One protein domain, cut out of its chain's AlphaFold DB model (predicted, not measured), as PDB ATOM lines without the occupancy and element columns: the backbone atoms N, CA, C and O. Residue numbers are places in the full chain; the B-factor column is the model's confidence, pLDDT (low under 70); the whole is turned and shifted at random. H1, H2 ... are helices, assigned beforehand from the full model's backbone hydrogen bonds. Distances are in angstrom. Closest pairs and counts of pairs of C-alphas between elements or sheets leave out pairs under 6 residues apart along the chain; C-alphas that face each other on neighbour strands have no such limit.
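This is residues 6 to 79 of the 446 residues of an uncharacterized protein of Mucilaginibacter ginsenosidivorax (UniProt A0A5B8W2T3). One long helix, H4, runs along much of the longest axis of the model, with the small helix H1 packed on its residues 64 to 72, while H3 makes a helical hairpin with H4 and H2 lies near H1, apart from H4. H1 sits between H4 on one side and H2 on another, H3 meets H4 near its beginning, and residues 73 to 79 stick out at the far end as a free arm that adds to the length. The printed part has 74 residues with four named helices in the order H1, H2, H3, H4, and no named strand. The class is all helix, with 48 of the 74 residues in helices. The whole is compact, with a radius of gyration of the C-alphas of 12.3 A, yet elongated in outline, spanning 39 by 23 by 22 A.

H1, residues 6 to 11, touches H4, residues 58 to 77, which meets it with residues 64 to 72 alone. Their closest C-alphas are those of Arg 10 and Gly 68, 4.1 A apart, and they run opposite ways at a steep tilt of 43 degrees. H2, residues 19 to 26, is close to H1 but not clearly touching, with the C-alphas of Ile 11 and Ala 22 closest at 6.8 A; the two run opposite ways at a steep tilt of 66 degrees. H2 and H4 are apart. H3, residues 34 to 47, and H2 are only just apart, with their closest C-alphas 8.1 A from each other. H3 is close to H1 but not clearly touching, the closest C-alphas being those of Asp 7 and Thr 34 at 7.3 A; they run the same way at a shallow tilt of 25 degrees. H3 and H4 form a helical hairpin but only just touch, with 3 pairs of C-alphas within 8 A, the closest those of Val 38 and Ile 61 at 6.8 A. H3 touches H4 with residues 38 to 42 alone, H4 touches H3 with residues 58 to 61 alone, and the two run opposite ways at a steep tilt of 44 degrees. In H1, H2, H3 and H4 every O i to N i+4 pair is within hydrogen-bond range.

H1 begins at C-alpha 6, at (137.681, 186.111, 89.241), and ends at residue 11. H2 covers residues 19 to 26, 10.2 A from first to last C-alpha. H3, residues 34 to 47, is 19.9 A long and begins with C-alpha 34 at (146.113, 182.735, 92.301). H4, residues 58 to 77, is 28.8 A long and ends with C-alpha 77 at (123.906, 179.568, 88.387).

The two C-alphas farthest apart are those of Ser 47 and Asn 79, at 39.7 A. The printed part has no cut, and its three links are short but not tight. The mean pLDDT of the printed part is 92.1, and no printed residue is under 70.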
ATOM      1  N   GLU A   6     137.863 187.016  88.105       95.69
ATOM      2  CA  GLU A   6     137.681 186.111  89.241       95.69
ATOM      3  C   GLU A   6     138.529 186.546  90.442       95.69
ATOM      4  O   GLU A   6     138.049 186.577  91.573       95.69
ATOM      5  N   ASP A   7     139.775 186.950  90.192       95.19
ATOM      6  CA  ASP A   7     140.674 187.451  91.230       95.19
ATOM      7  C   ASP A   7     140.192 188.788  91.795       95.19
ATOM      8  O   ASP A   7     140.183 188.966  93.009       95.19
ATOM      9  N   LEU A   8     139.697 189.700  90.952       96.06
ATOM     10  CA  LEU A   8     139.108 190.956  91.419       96.06
ATOM     11  C   LEU A   8     137.867 190.726  92.302       96.06
ATOM     12  O   LEU A   8     137.682 191.430  93.295       96.06
ATOM     13  N   VAL A   9     137.039 189.720  91.992       97.69
ATOM     14  CA  VAL A   9     135.899 189.331  92.843       97.69
ATOM     15  C   VAL A   9     136.374 188.853  94.217       97.69
ATOM     16  O   VAL A   9     135.804 189.281  95.222       97.69
ATOM     17  N   ARG A  10     137.427 188.026  94.275       97.44
ATOM     18  CA  ARG A  10     138.053 187.538  95.522       97.44
ATOM     19  C   ARG A  10     138.670 188.672  96.346       97.44
ATOM     20  O   ARG A  10     138.393 188.787  97.538       97.44
ATOM     21  N   ILE A  11     139.442 189.543  95.695       96.50
ATOM     22  CA  ILE A  11     140.057 190.754  96.264       96.50
ATOM     23  C   ILE A  11     138.991 191.639  96.929       96.50
ATOM     24  O   ILE A  11     139.151 192.050  98.076       96.50
ATOM     25  N   LEU A  12     137.854 191.868  96.263       97.06
ATOM     26  CA  LEU A  12     136.749 192.672  96.801       97.06
ATOM     27  C   LEU A  12     136.013 192.039  98.002       97.06
ATOM     28  O   LEU A  12     135.191 192.721  98.612       97.06
ATOM     29  N   GLN A  13     136.304 190.786  98.382       97.50
ATOM     30  CA  GLN A  13     135.788 190.181  99.624       97.50
ATOM     31  C   GLN A  13     136.695 190.409 100.842       97.50
ATOM     32  O   GLN A  13     136.309 190.070 101.966       97.50
ATOM     33  N   LEU A  14     137.898 190.963 100.655       96.75
ATOM     34  CA  LEU A  14     138.809 191.271 101.756       96.75
ATOM     35  C   LEU A  14     138.219 192.367 102.655       96.75
ATOM     36  O   LEU A  14     137.706 193.392 102.196       96.75
ATOM     37  N   ARG A  15     138.311 192.177 103.976       94.00
ATOM     38  CA  ARG A  15     137.768 193.137 104.948       94.00
ATOM     39  C   ARG A  15     138.426 194.509 104.765       94.00
ATOM     40  O   ARG A  15     139.646 194.620 104.757       94.00
ATOM     41  N   GLY A  16     137.617 195.561 104.633       91.75
ATOM     42  CA  GLY A  16     138.100 196.928 104.390       91.75
ATOM     43  C   GLY A  16     138.483 197.234 102.935       91.75
ATOM     44  O   GLY A  16     138.862 198.367 102.635       91.75
ATOM     45  N   MET A  17     138.350 196.276 102.011       93.50
ATOM     46  CA  MET A  17     138.733 196.455 100.613       93.50
ATOM     47  C   MET A  17     137.610 197.062  99.759       93.50
ATOM     48  O   MET A  17     136.979 196.409  98.934       93.50
ATOM     49  N   GLY A  18     137.366 198.361  99.944       92.12
ATOM     50  CA  GLY A  18     136.486 199.131  99.057       92.12
ATOM     51  C   GLY A  18     137.098 199.365  97.668       92.12
ATOM     52  O   GLY A  18     138.315 199.284  97.496       92.12
ATOM     53  N   ARG A  19     136.268 199.748  96.684       92.12
ATOM     54  CA  ARG A  19     136.664 199.956  95.271       92.12
ATOM     55  C   ARG A  19     137.947 200.777  95.096       92.12
ATOM     56  O   ARG A  19     138.849 200.359  94.384       92.12
ATOM     57  N   LYS A  20     138.084 201.909  95.794       91.69
ATOM     58  CA  LYS A  20     139.285 202.766  95.702       91.69
ATOM     59  C   LYS A  20     140.556 202.093  96.241       91.69
ATOM     60  O   LYS A  20     141.641 202.384  95.749       91.69
ATOM     61  N   THR A  21     140.437 201.207  97.231       93.31
ATOM     62  CA  THR A  21     141.562 200.445  97.800       93.31
ATOM     63  C   THR A  21     141.928 199.269  96.899       93.31
ATOM     64  O   THR A  21     143.096 199.107  96.565       93.31
ATOM     65  N   ALA A  22     140.926 198.515  96.431       94.25
ATOM     66  CA  ALA A  22     141.111 197.440  95.457       94.25
ATOM     67  C   ALA A  22     141.757 197.952  94.160       94.25
ATOM     68  O   ALA A  22     142.694 197.334  93.668       94.25
ATOM     69  N   LYS A  23     141.335 199.121  93.648       92.50
ATOM     70  CA  LYS A  23     141.931 199.708  92.439       92.50
ATOM     71  C   LYS A  23     143.416 200.008  92.634       92.50
ATOM     72  O   LYS A  23     144.214 199.630  91.793       92.50
ATOM     73  N   LYS A  24     143.803 200.611  93.766       91.75
ATOM     74  CA  LYS A  24     145.220 200.875  94.078       91.75
ATOM     75  C   LYS A  24     146.070 199.607  94.093       91.75
ATOM     76  O   LYS A  24     147.207 199.671  93.658       91.75
ATOM     77  N   LEU A  25     145.531 198.490  94.589       92.12
ATOM     78  CA  LEU A  25     146.200 197.186  94.543       92.12
ATOM     79  C   LEU A  25     146.299 196.654  93.107       92.12
ATOM     80  O   LEU A  25     147.351 196.170  92.714       92.12
ATOM     81  N   CYS A  26     145.225 196.764  92.322       90.31
ATOM     82  CA  CYS A  26     145.168 196.254  90.948       90.31
ATOM     83  C   CYS A  26     145.921 197.120  89.922       90.31
ATOM     84  O   CYS A  26     146.193 196.657  88.819       90.31
ATOM     85  N   ASP A  27     146.235 198.368  90.277       89.06
ATOM     86  CA  ASP A  27     147.086 199.277  89.504       89.06
ATOM     87  C   ASP A  27     148.592 199.074  89.808       89.06
ATOM     88  O   ASP A  27     149.429 199.687  89.146       89.06
ATOM     89  N   LEU A  28     148.953 198.238  90.794       88.31
ATOM     90  CA  LEU A  28     150.328 197.756  90.969       88.31
ATOM     91  C   LEU A  28     150.636 196.673  89.928       88.31
ATOM     92  O   LEU A  28     149.749 195.926  89.510       88.31
ATOM     93  N   ASP A  29     151.901 196.562  89.523       81.19
ATOM     94  CA  ASP A  29     152.288 195.631  88.464       81.19
ATOM     95  C   ASP A  29     152.385 194.193  89.001       81.19
ATOM     96  O   ASP A  29     153.405 193.762  89.538       81.19
ATOM     97  N   PHE A  30     151.274 193.466  88.885       82.62
ATOM     98  CA  PHE A  30     151.172 192.049  89.217       82.62
ATOM     99  C   PHE A  30     151.229 191.176  87.951       82.62
ATOM    100  O   PHE A  30     150.612 191.462  86.911       82.62
ATOM    101  N   SER A  31     151.954 190.063  88.052       76.81
ATOM    102  CA  SER A  31     151.947 188.976  87.075       76.81
ATOM    103  C   SER A  31     152.169 187.648  87.790       76.81
ATOM    104  O   SER A  31     153.246 187.430  88.338       76.81
ATOM    105  N   GLY A  32     151.169 186.774  87.755       83.12
ATOM    106  CA  GLY A  32     151.200 185.484  88.434       83.12
ATOM    107  C   GLY A  32     149.838 184.797  88.405       83.12
ATOM    108  O   GLY A  32     148.889 185.300  87.792       83.12
ATOM    109  N   ASP A  33     149.749 183.642  89.056       85.94
ATOM    110  CA  ASP A  33     148.507 182.904  89.269       85.94
ATOM    111  C   ASP A  33     147.809 183.278  90.600       85.94
ATOM    112  O   ASP A  33     148.076 184.316  91.209       85.94
ATOM    113  N   THR A  34     146.841 182.470  91.047       82.31
ATOM    114  CA  THR A  34     146.113 182.735  92.301       82.31
ATOM    115  C   THR A  34     146.979 182.542  93.553       82.31
ATOM    116  O   THR A  34     146.724 183.211  94.551       82.31
ATOM    117  N   ALA A  35     147.982 181.660  93.535       81.75
ATOM    118  CA  ALA A  35     148.913 181.491  94.649       81.75
ATOM    119  C   ALA A  35     149.871 182.686  94.736       81.75
ATOM    120  O   ALA A  35     149.998 183.276  95.811       81.75
ATOM    121  N   ASP A  36     150.427 183.110  93.594       89.56
ATOM    122  CA  ASP A  36     151.247 184.325  93.500       89.56
ATOM    123  C   ASP A  36     150.477 185.556  94.009       89.56
ATOM    124  O   ASP A  36     151.033 186.409  94.698       89.56
ATOM    125  N   LEU A  37     149.170 185.638  93.725       91.56
ATOM    126  CA  LEU A  37     148.315 186.733  94.185       91.56
ATOM    127  C   LEU A  37     148.142 186.765  95.713       91.56
ATOM    128  O   LEU A  37     148.093 187.849  96.294       91.56
ATOM    129  N   VAL A  38     148.039 185.607  96.376       92.88
ATOM    130  CA  VAL A  38     147.948 185.551  97.849       92.88
ATOM    131  C   VAL A  38     149.228 186.094  98.472       92.88
ATOM    132  O   VAL A  38     149.163 186.928  99.376       92.88
ATOM    133  N   ASP A  39     150.382 185.654  97.975       91.94
ATOM    134  CA  ASP A  39     151.673 186.064  98.522       91.94
ATOM    135  C   ASP A  39     151.988 187.537  98.174       91.94
ATOM    136  O   ASP A  39     152.464 188.274  99.037       91.94
ATOM    137  N   PHE A  40     151.570 188.029  97.000       92.31
ATOM    138  CA  PHE A  40     151.602 189.454  96.639       92.31
ATOM    139  C   PHE A  40     150.755 190.337  97.572       92.31
ATOM    140  O   PHE A  40     151.202 191.402  98.004       92.31
ATOM    141  N   ILE A  41     149.537 189.909  97.931       92.50
ATOM    142  CA  ILE A  41     148.687 190.656  98.876       92.50
ATOM    143  C   ILE A  41     149.338 190.702 100.264       92.50
ATOM    144  O   ILE A  41     149.318 191.756 100.900       92.50
ATOM    145  N   LEU A  42     149.948 189.599 100.719       92.75
ATOM    146  CA  LEU A  42     150.706 189.563 101.975       92.75
ATOM    147  C   LEU A  42     151.915 190.508 101.937       92.75
ATOM    148  O   LEU A  42     152.158 191.219 102.914       92.75
ATOM    149  N   GLU A  43     152.637 190.570 100.816       91.50
ATOM    150  CA  GLU A  43     153.767 191.484 100.641       91.50
ATOM    151  C   GLU A  43     153.311 192.947 100.725       91.50
ATOM    152  O   GLU A  43     153.782 193.673 101.598       91.50
ATOM    153  N   VAL A  44     152.343 193.366  99.898       90.81
ATOM    154  CA  VAL A  44     151.815 194.748  99.867       90.81
ATOM    155  C   VAL A  44     151.223 195.166 101.218       90.81
ATOM    156  O   VAL A  44     151.367 196.318 101.641       90.81
ATOM    157  N   SER A  45     150.583 194.221 101.908       89.06
ATOM    158  CA  SER A  45     150.075 194.380 103.271       89.06
ATOM    159  C   SER A  45     151.189 194.621 104.295       89.06
ATOM    160  O   SER A  45     151.001 195.407 105.221       89.06
ATOM    161  N   SER A  46     152.341 193.963 104.150       86.62
ATOM    162  CA  SER A  46     153.446 194.024 105.121       86.62
ATOM    163  C   SER A  46     154.415 195.177 104.844       86.62
ATOM    164  O   SER A  46     154.942 195.797 105.767       86.62
ATOM    165  N   SER A  47     154.644 195.488 103.566       83.81
ATOM    166  CA  SER A  47     155.616 196.483 103.100       83.81
ATOM    167  C   SER A  47     155.171 197.930 103.326       83.81
ATOM    168  O   SER A  47     155.987 198.849 103.248       83.81
ATOM    169  N   LYS A  48     153.868 198.147 103.559       72.94
ATOM    170  CA  LYS A  48     153.214 199.467 103.586       72.94
ATOM    171  C   LYS A  48     153.377 200.262 102.279       72.94
ATOM    172  O   LYS A  48     153.219 201.483 102.293       72.94
ATOM    173  N   THR A  49     153.606 199.581 101.144       81.62
ATOM    174  CA  THR A  49     153.675 200.184  99.791       81.62
ATOM    175  C   THR A  49     152.465 201.081  99.508       81.62
ATOM    176  O   THR A  49     152.593 202.141  98.899       81.62
ATOM    177  N   LEU A  50     151.282 200.683  99.985       83.31
ATOM    178  CA  LEU A  50     150.052 201.459  99.875       83.31
ATOM    179  C   LEU A  50     149.674 202.076 101.234       83.31
ATOM    180  O   LEU A  50     149.370 201.379 102.201       83.31
ATOM    181  N   GLN A  51     149.629 203.411 101.302       81.75
ATOM    182  CA  GLN A  51     149.197 204.118 102.513       81.75
ATOM    183  C   GLN A  51     147.766 203.735 102.919       81.75
ATOM    184  O   GLN A  51     146.840 203.817 102.105       81.75
ATOM    185  N   ARG A  52     147.585 203.414 104.210       82.81
ATOM    186  CA  ARG A  52     146.311 202.966 104.813       82.81
ATOM    187  C   ARG A  52     145.726 201.703 104.159       82.81
ATOM    188  O   ARG A  52     144.514 201.502 104.202       82.81
ATOM    189  N   PHE A  53     146.563 200.868 103.546       88.12
ATOM    190  CA  PHE A  53     146.154 199.530 103.137       88.12
ATOM    191  C   PHE A  53     145.945 198.648 104.383       88.12
ATOM    192  O   PHE A  53     146.725 198.788 105.329       88.12
ATOM    193  N   PRO A  54     144.893 197.813 104.451       88.12
ATOM    194  CA  PRO A  54     144.649 196.991 105.634       88.12
ATOM    195  C   PRO A  54     145.681 195.868 105.777       88.12
ATOM    196  O   PRO A  54     146.201 195.373 104.779       88.12
ATOM    197  N   GLU A  55     145.940 195.459 107.018       91.00
ATOM    198  CA  GLU A  55     146.787 194.302 107.307       91.00
ATOM    199  C   GLU A  55     145.980 192.995 107.187       91.00
ATOM    200  O   GLU A  55     144.859 192.911 107.697       91.00
ATOM    201  N   TYR A  56     146.542 191.987 106.511       93.88
ATOM    202  CA  TYR A  56     145.908 190.686 106.264       93.88
ATOM    203  C   TYR A  56     146.826 189.518 106.634       93.88
ATOM    204  O   TYR A  56     148.016 189.523 106.321       93.88
ATOM    205  N   SER A  57     146.257 188.470 107.228       94.81
ATOM    206  CA  SER A  57     146.907 187.167 107.372       94.81
ATOM    207  C   SER A  57     146.525 186.219 106.224       94.81
ATOM    208  O   SER A  57     145.503 186.394 105.560       94.81
ATOM    209  N   LYS A  58     147.319 185.161 105.994       94.75
ATOM    210  CA  LYS A  58     147.011 184.148 104.963       94.75
ATOM    211  C   LYS A  58     145.630 183.482 105.170       94.75
ATOM    212  O   LYS A  58     144.925 183.301 104.178       94.75
ATOM    213  N   PRO A  59     145.182 183.179 106.410       96.69
ATOM    214  CA  PRO A  59     143.793 182.801 106.688       96.69
ATOM    215  C   PRO A  59     142.734 183.811 106.218       96.69
ATOM    216  O   PRO A  59     141.768 183.385 105.587       96.69
ATOM    217  N   ASP A  60     142.918 185.117 106.456       95.38
ATOM    218  CA  ASP A  60     141.945 186.150 106.043       95.38
ATOM    219  C   ASP A  60     141.767 186.177 104.518       95.38
ATOM    220  O   ASP A  60     140.647 186.263 104.009       95.38
ATOM    221  N   ILE A  61     142.882 186.067 103.786       96.62
ATOM    222  CA  ILE A  61     142.888 186.048 102.319       96.62
ATOM    223  C   ILE A  61     142.204 184.781 101.803       96.62
ATOM    224  O   ILE A  61     141.329 184.868 100.945       96.62
ATOM    225  N   ASN A  62     142.522 183.615 102.369       96.44
ATOM    226  CA  ASN A  62     141.887 182.352 101.993       96.44
ATOM    227  C   ASN A  62     140.366 182.358 102.257       96.44
ATOM    228  O   ASN A  62     139.598 181.835 101.447       96.44
ATOM    229  N   GLU A  63     139.904 182.967 103.357       97.69
ATOM    230  CA  GLU A  63     138.470 183.106 103.646       97.69
ATOM    231  C   GLU A  63     137.776 184.052 102.649       97.69
ATOM    232  O   GLU A  63     136.696 183.737 102.143       97.69
ATOM    233  N   ALA A  64     138.401 185.189 102.328       97.56
ATOM    234  CA  ALA A  64     137.908 186.118 101.312       97.56
ATOM    235  C   ALA A  64     137.849 185.469  99.919       97.56
ATOM    236  O   ALA A  64     136.851 185.610  99.210       97.56
ATOM    237  N   PHE A  65     138.869 184.694  99.547       97.69
ATOM    238  CA  PHE A  65     138.935 184.013  98.256       97.69
ATOM    239  C   PHE A  65     137.821 182.970  98.137       97.69
ATOM    240  O   PHE A  65     137.078 182.994  97.156       97.69
ATOM    241  N   LYS A  66     137.593 182.171  99.189       98.12
ATOM    242  CA  LYS A  66     136.456 181.243  99.256       98.12
ATOM    243  C   LYS A  66     135.106 181.955  99.099       98.12
ATOM    244  O   LYS A  66     134.249 181.468  98.370       98.12
ATOM    245  N   LYS A  67     134.906 183.118  99.736       98.12
ATOM    246  CA  LYS A  67     133.687 183.938  99.546       98.12
ATOM    247  C   LYS A  67     133.549 184.447  98.107       98.12
ATOM    248  O   LYS A  67     132.433 184.528  97.601       98.12
ATOM    249  N   GLY A  68     134.664 184.780  97.455       98.12
ATOM    250  CA  GLY A  68     134.697 185.172  96.047       98.12
ATOM    251  C   GLY A  68     134.289 184.029  95.116       98.12
ATOM    252  O   GLY A  68     133.453 184.230  94.239       98.12
ATOM    253  N   ASP A  69     134.797 182.820  95.356       98.25
ATOM    254  CA  ASP A  69     134.425 181.615  94.604       98.25
ATOM    255  C   ASP A  69     132.935 181.265  94.782       98.25
ATOM    256  O   ASP A  69     132.225 181.035  93.803       98.25
ATOM    257  N   ASP A  70     132.425 181.352  96.015       98.44
ATOM    258  CA  ASP A  70     130.998 181.247  96.347       98.44
ATOM    259  C   ASP A  70     130.127 182.249  95.553       98.44
ATOM    260  O   ASP A  70     129.008 181.927  95.146       98.44
ATOM    261  N   ILE A  71     130.610 183.483  95.357       98.50
ATOM    262  CA  ILE A  71     129.935 184.534  94.577       98.50
ATOM    263  C   ILE A  71     129.972 184.214  93.082       98.50
ATOM    264  O   ILE A  71     128.951 184.380  92.412       98.50
ATOM    265  N   LEU A  72     131.100 183.730  92.561       98.50
ATOM    266  CA  LEU A  72     131.240 183.319  91.163       98.50
ATOM    267  C   LEU A  72     130.271 182.167  90.840       98.50
ATOM    268  O   LEU A  72     129.467 182.289  89.919       98.50
ATOM    269  N   GLU A  73     130.240 181.114  91.664       98.38
ATOM    270  CA  GLU A  73     129.345 179.955  91.495       98.38
ATOM    271  C   GLU A  73     127.853 180.327  91.634       98.38
ATOM    272  O   GLU A  73     126.984 179.796  90.940       98.38
ATOM    273  N   LYS A  74     127.502 181.241  92.550       98.38
ATOM    274  CA  LYS A  74     126.122 181.756  92.680       98.38
ATOM    275  C   LYS A  74     125.726 182.651  91.501       98.38
ATOM    276  O   LYS A  74     124.558 182.643  91.117       98.38
ATOM    277  N   SER A  75     126.669 183.396  90.927       98.12
ATOM    278  CA  SER A  75     126.421 184.272  89.775       98.12
ATOM    279  C   SER A  75     126.223 183.462  88.493       98.12
ATOM    280  O   SER A  75     125.223 183.666  87.808       98.12
ATOM    281  N   ASP A  76     127.083 182.472  88.237       97.31
ATOM    282  CA  ASP A  76     126.971 181.555  87.094       97.31
ATOM    283  C   ASP A  76     125.619 180.815  87.085       97.31
ATOM    284  O   ASP A  76     124.843 180.941  86.137       97.31
ATOM    285  N   ARG A  77     125.238 180.190  88.211       97.38
ATOM    286  CA  ARG A  77     123.906 179.568  88.387       97.38
ATOM    287  C   ARG A  77     122.733 180.533  88.185       97.38
ATOM    288  O   ARG A  77     121.640 180.100  87.826       97.38
ATOM    289  N   GLY A  78     122.936 181.825  88.439       96.25
ATOM    290  CA  GLY A  78     121.943 182.877  88.218       96.25
ATOM    291  C   GLY A  78     121.864 183.388  86.774       96.25
ATOM    292  O   GLY A  78     121.011 184.229  86.489       96.25
ATOM    293  N   ASN A  79     122.735 182.913  85.872       95.81
ATOM    294  CA  ASN A  79     123.024 183.526  84.569       95.81
ATOM    295  C   ASN A  79     123.419 185.014  84.697       95.81
ATOM    296  O   ASN A  79     123.019 185.857  83.892       95.81
TER     297      ASN A  79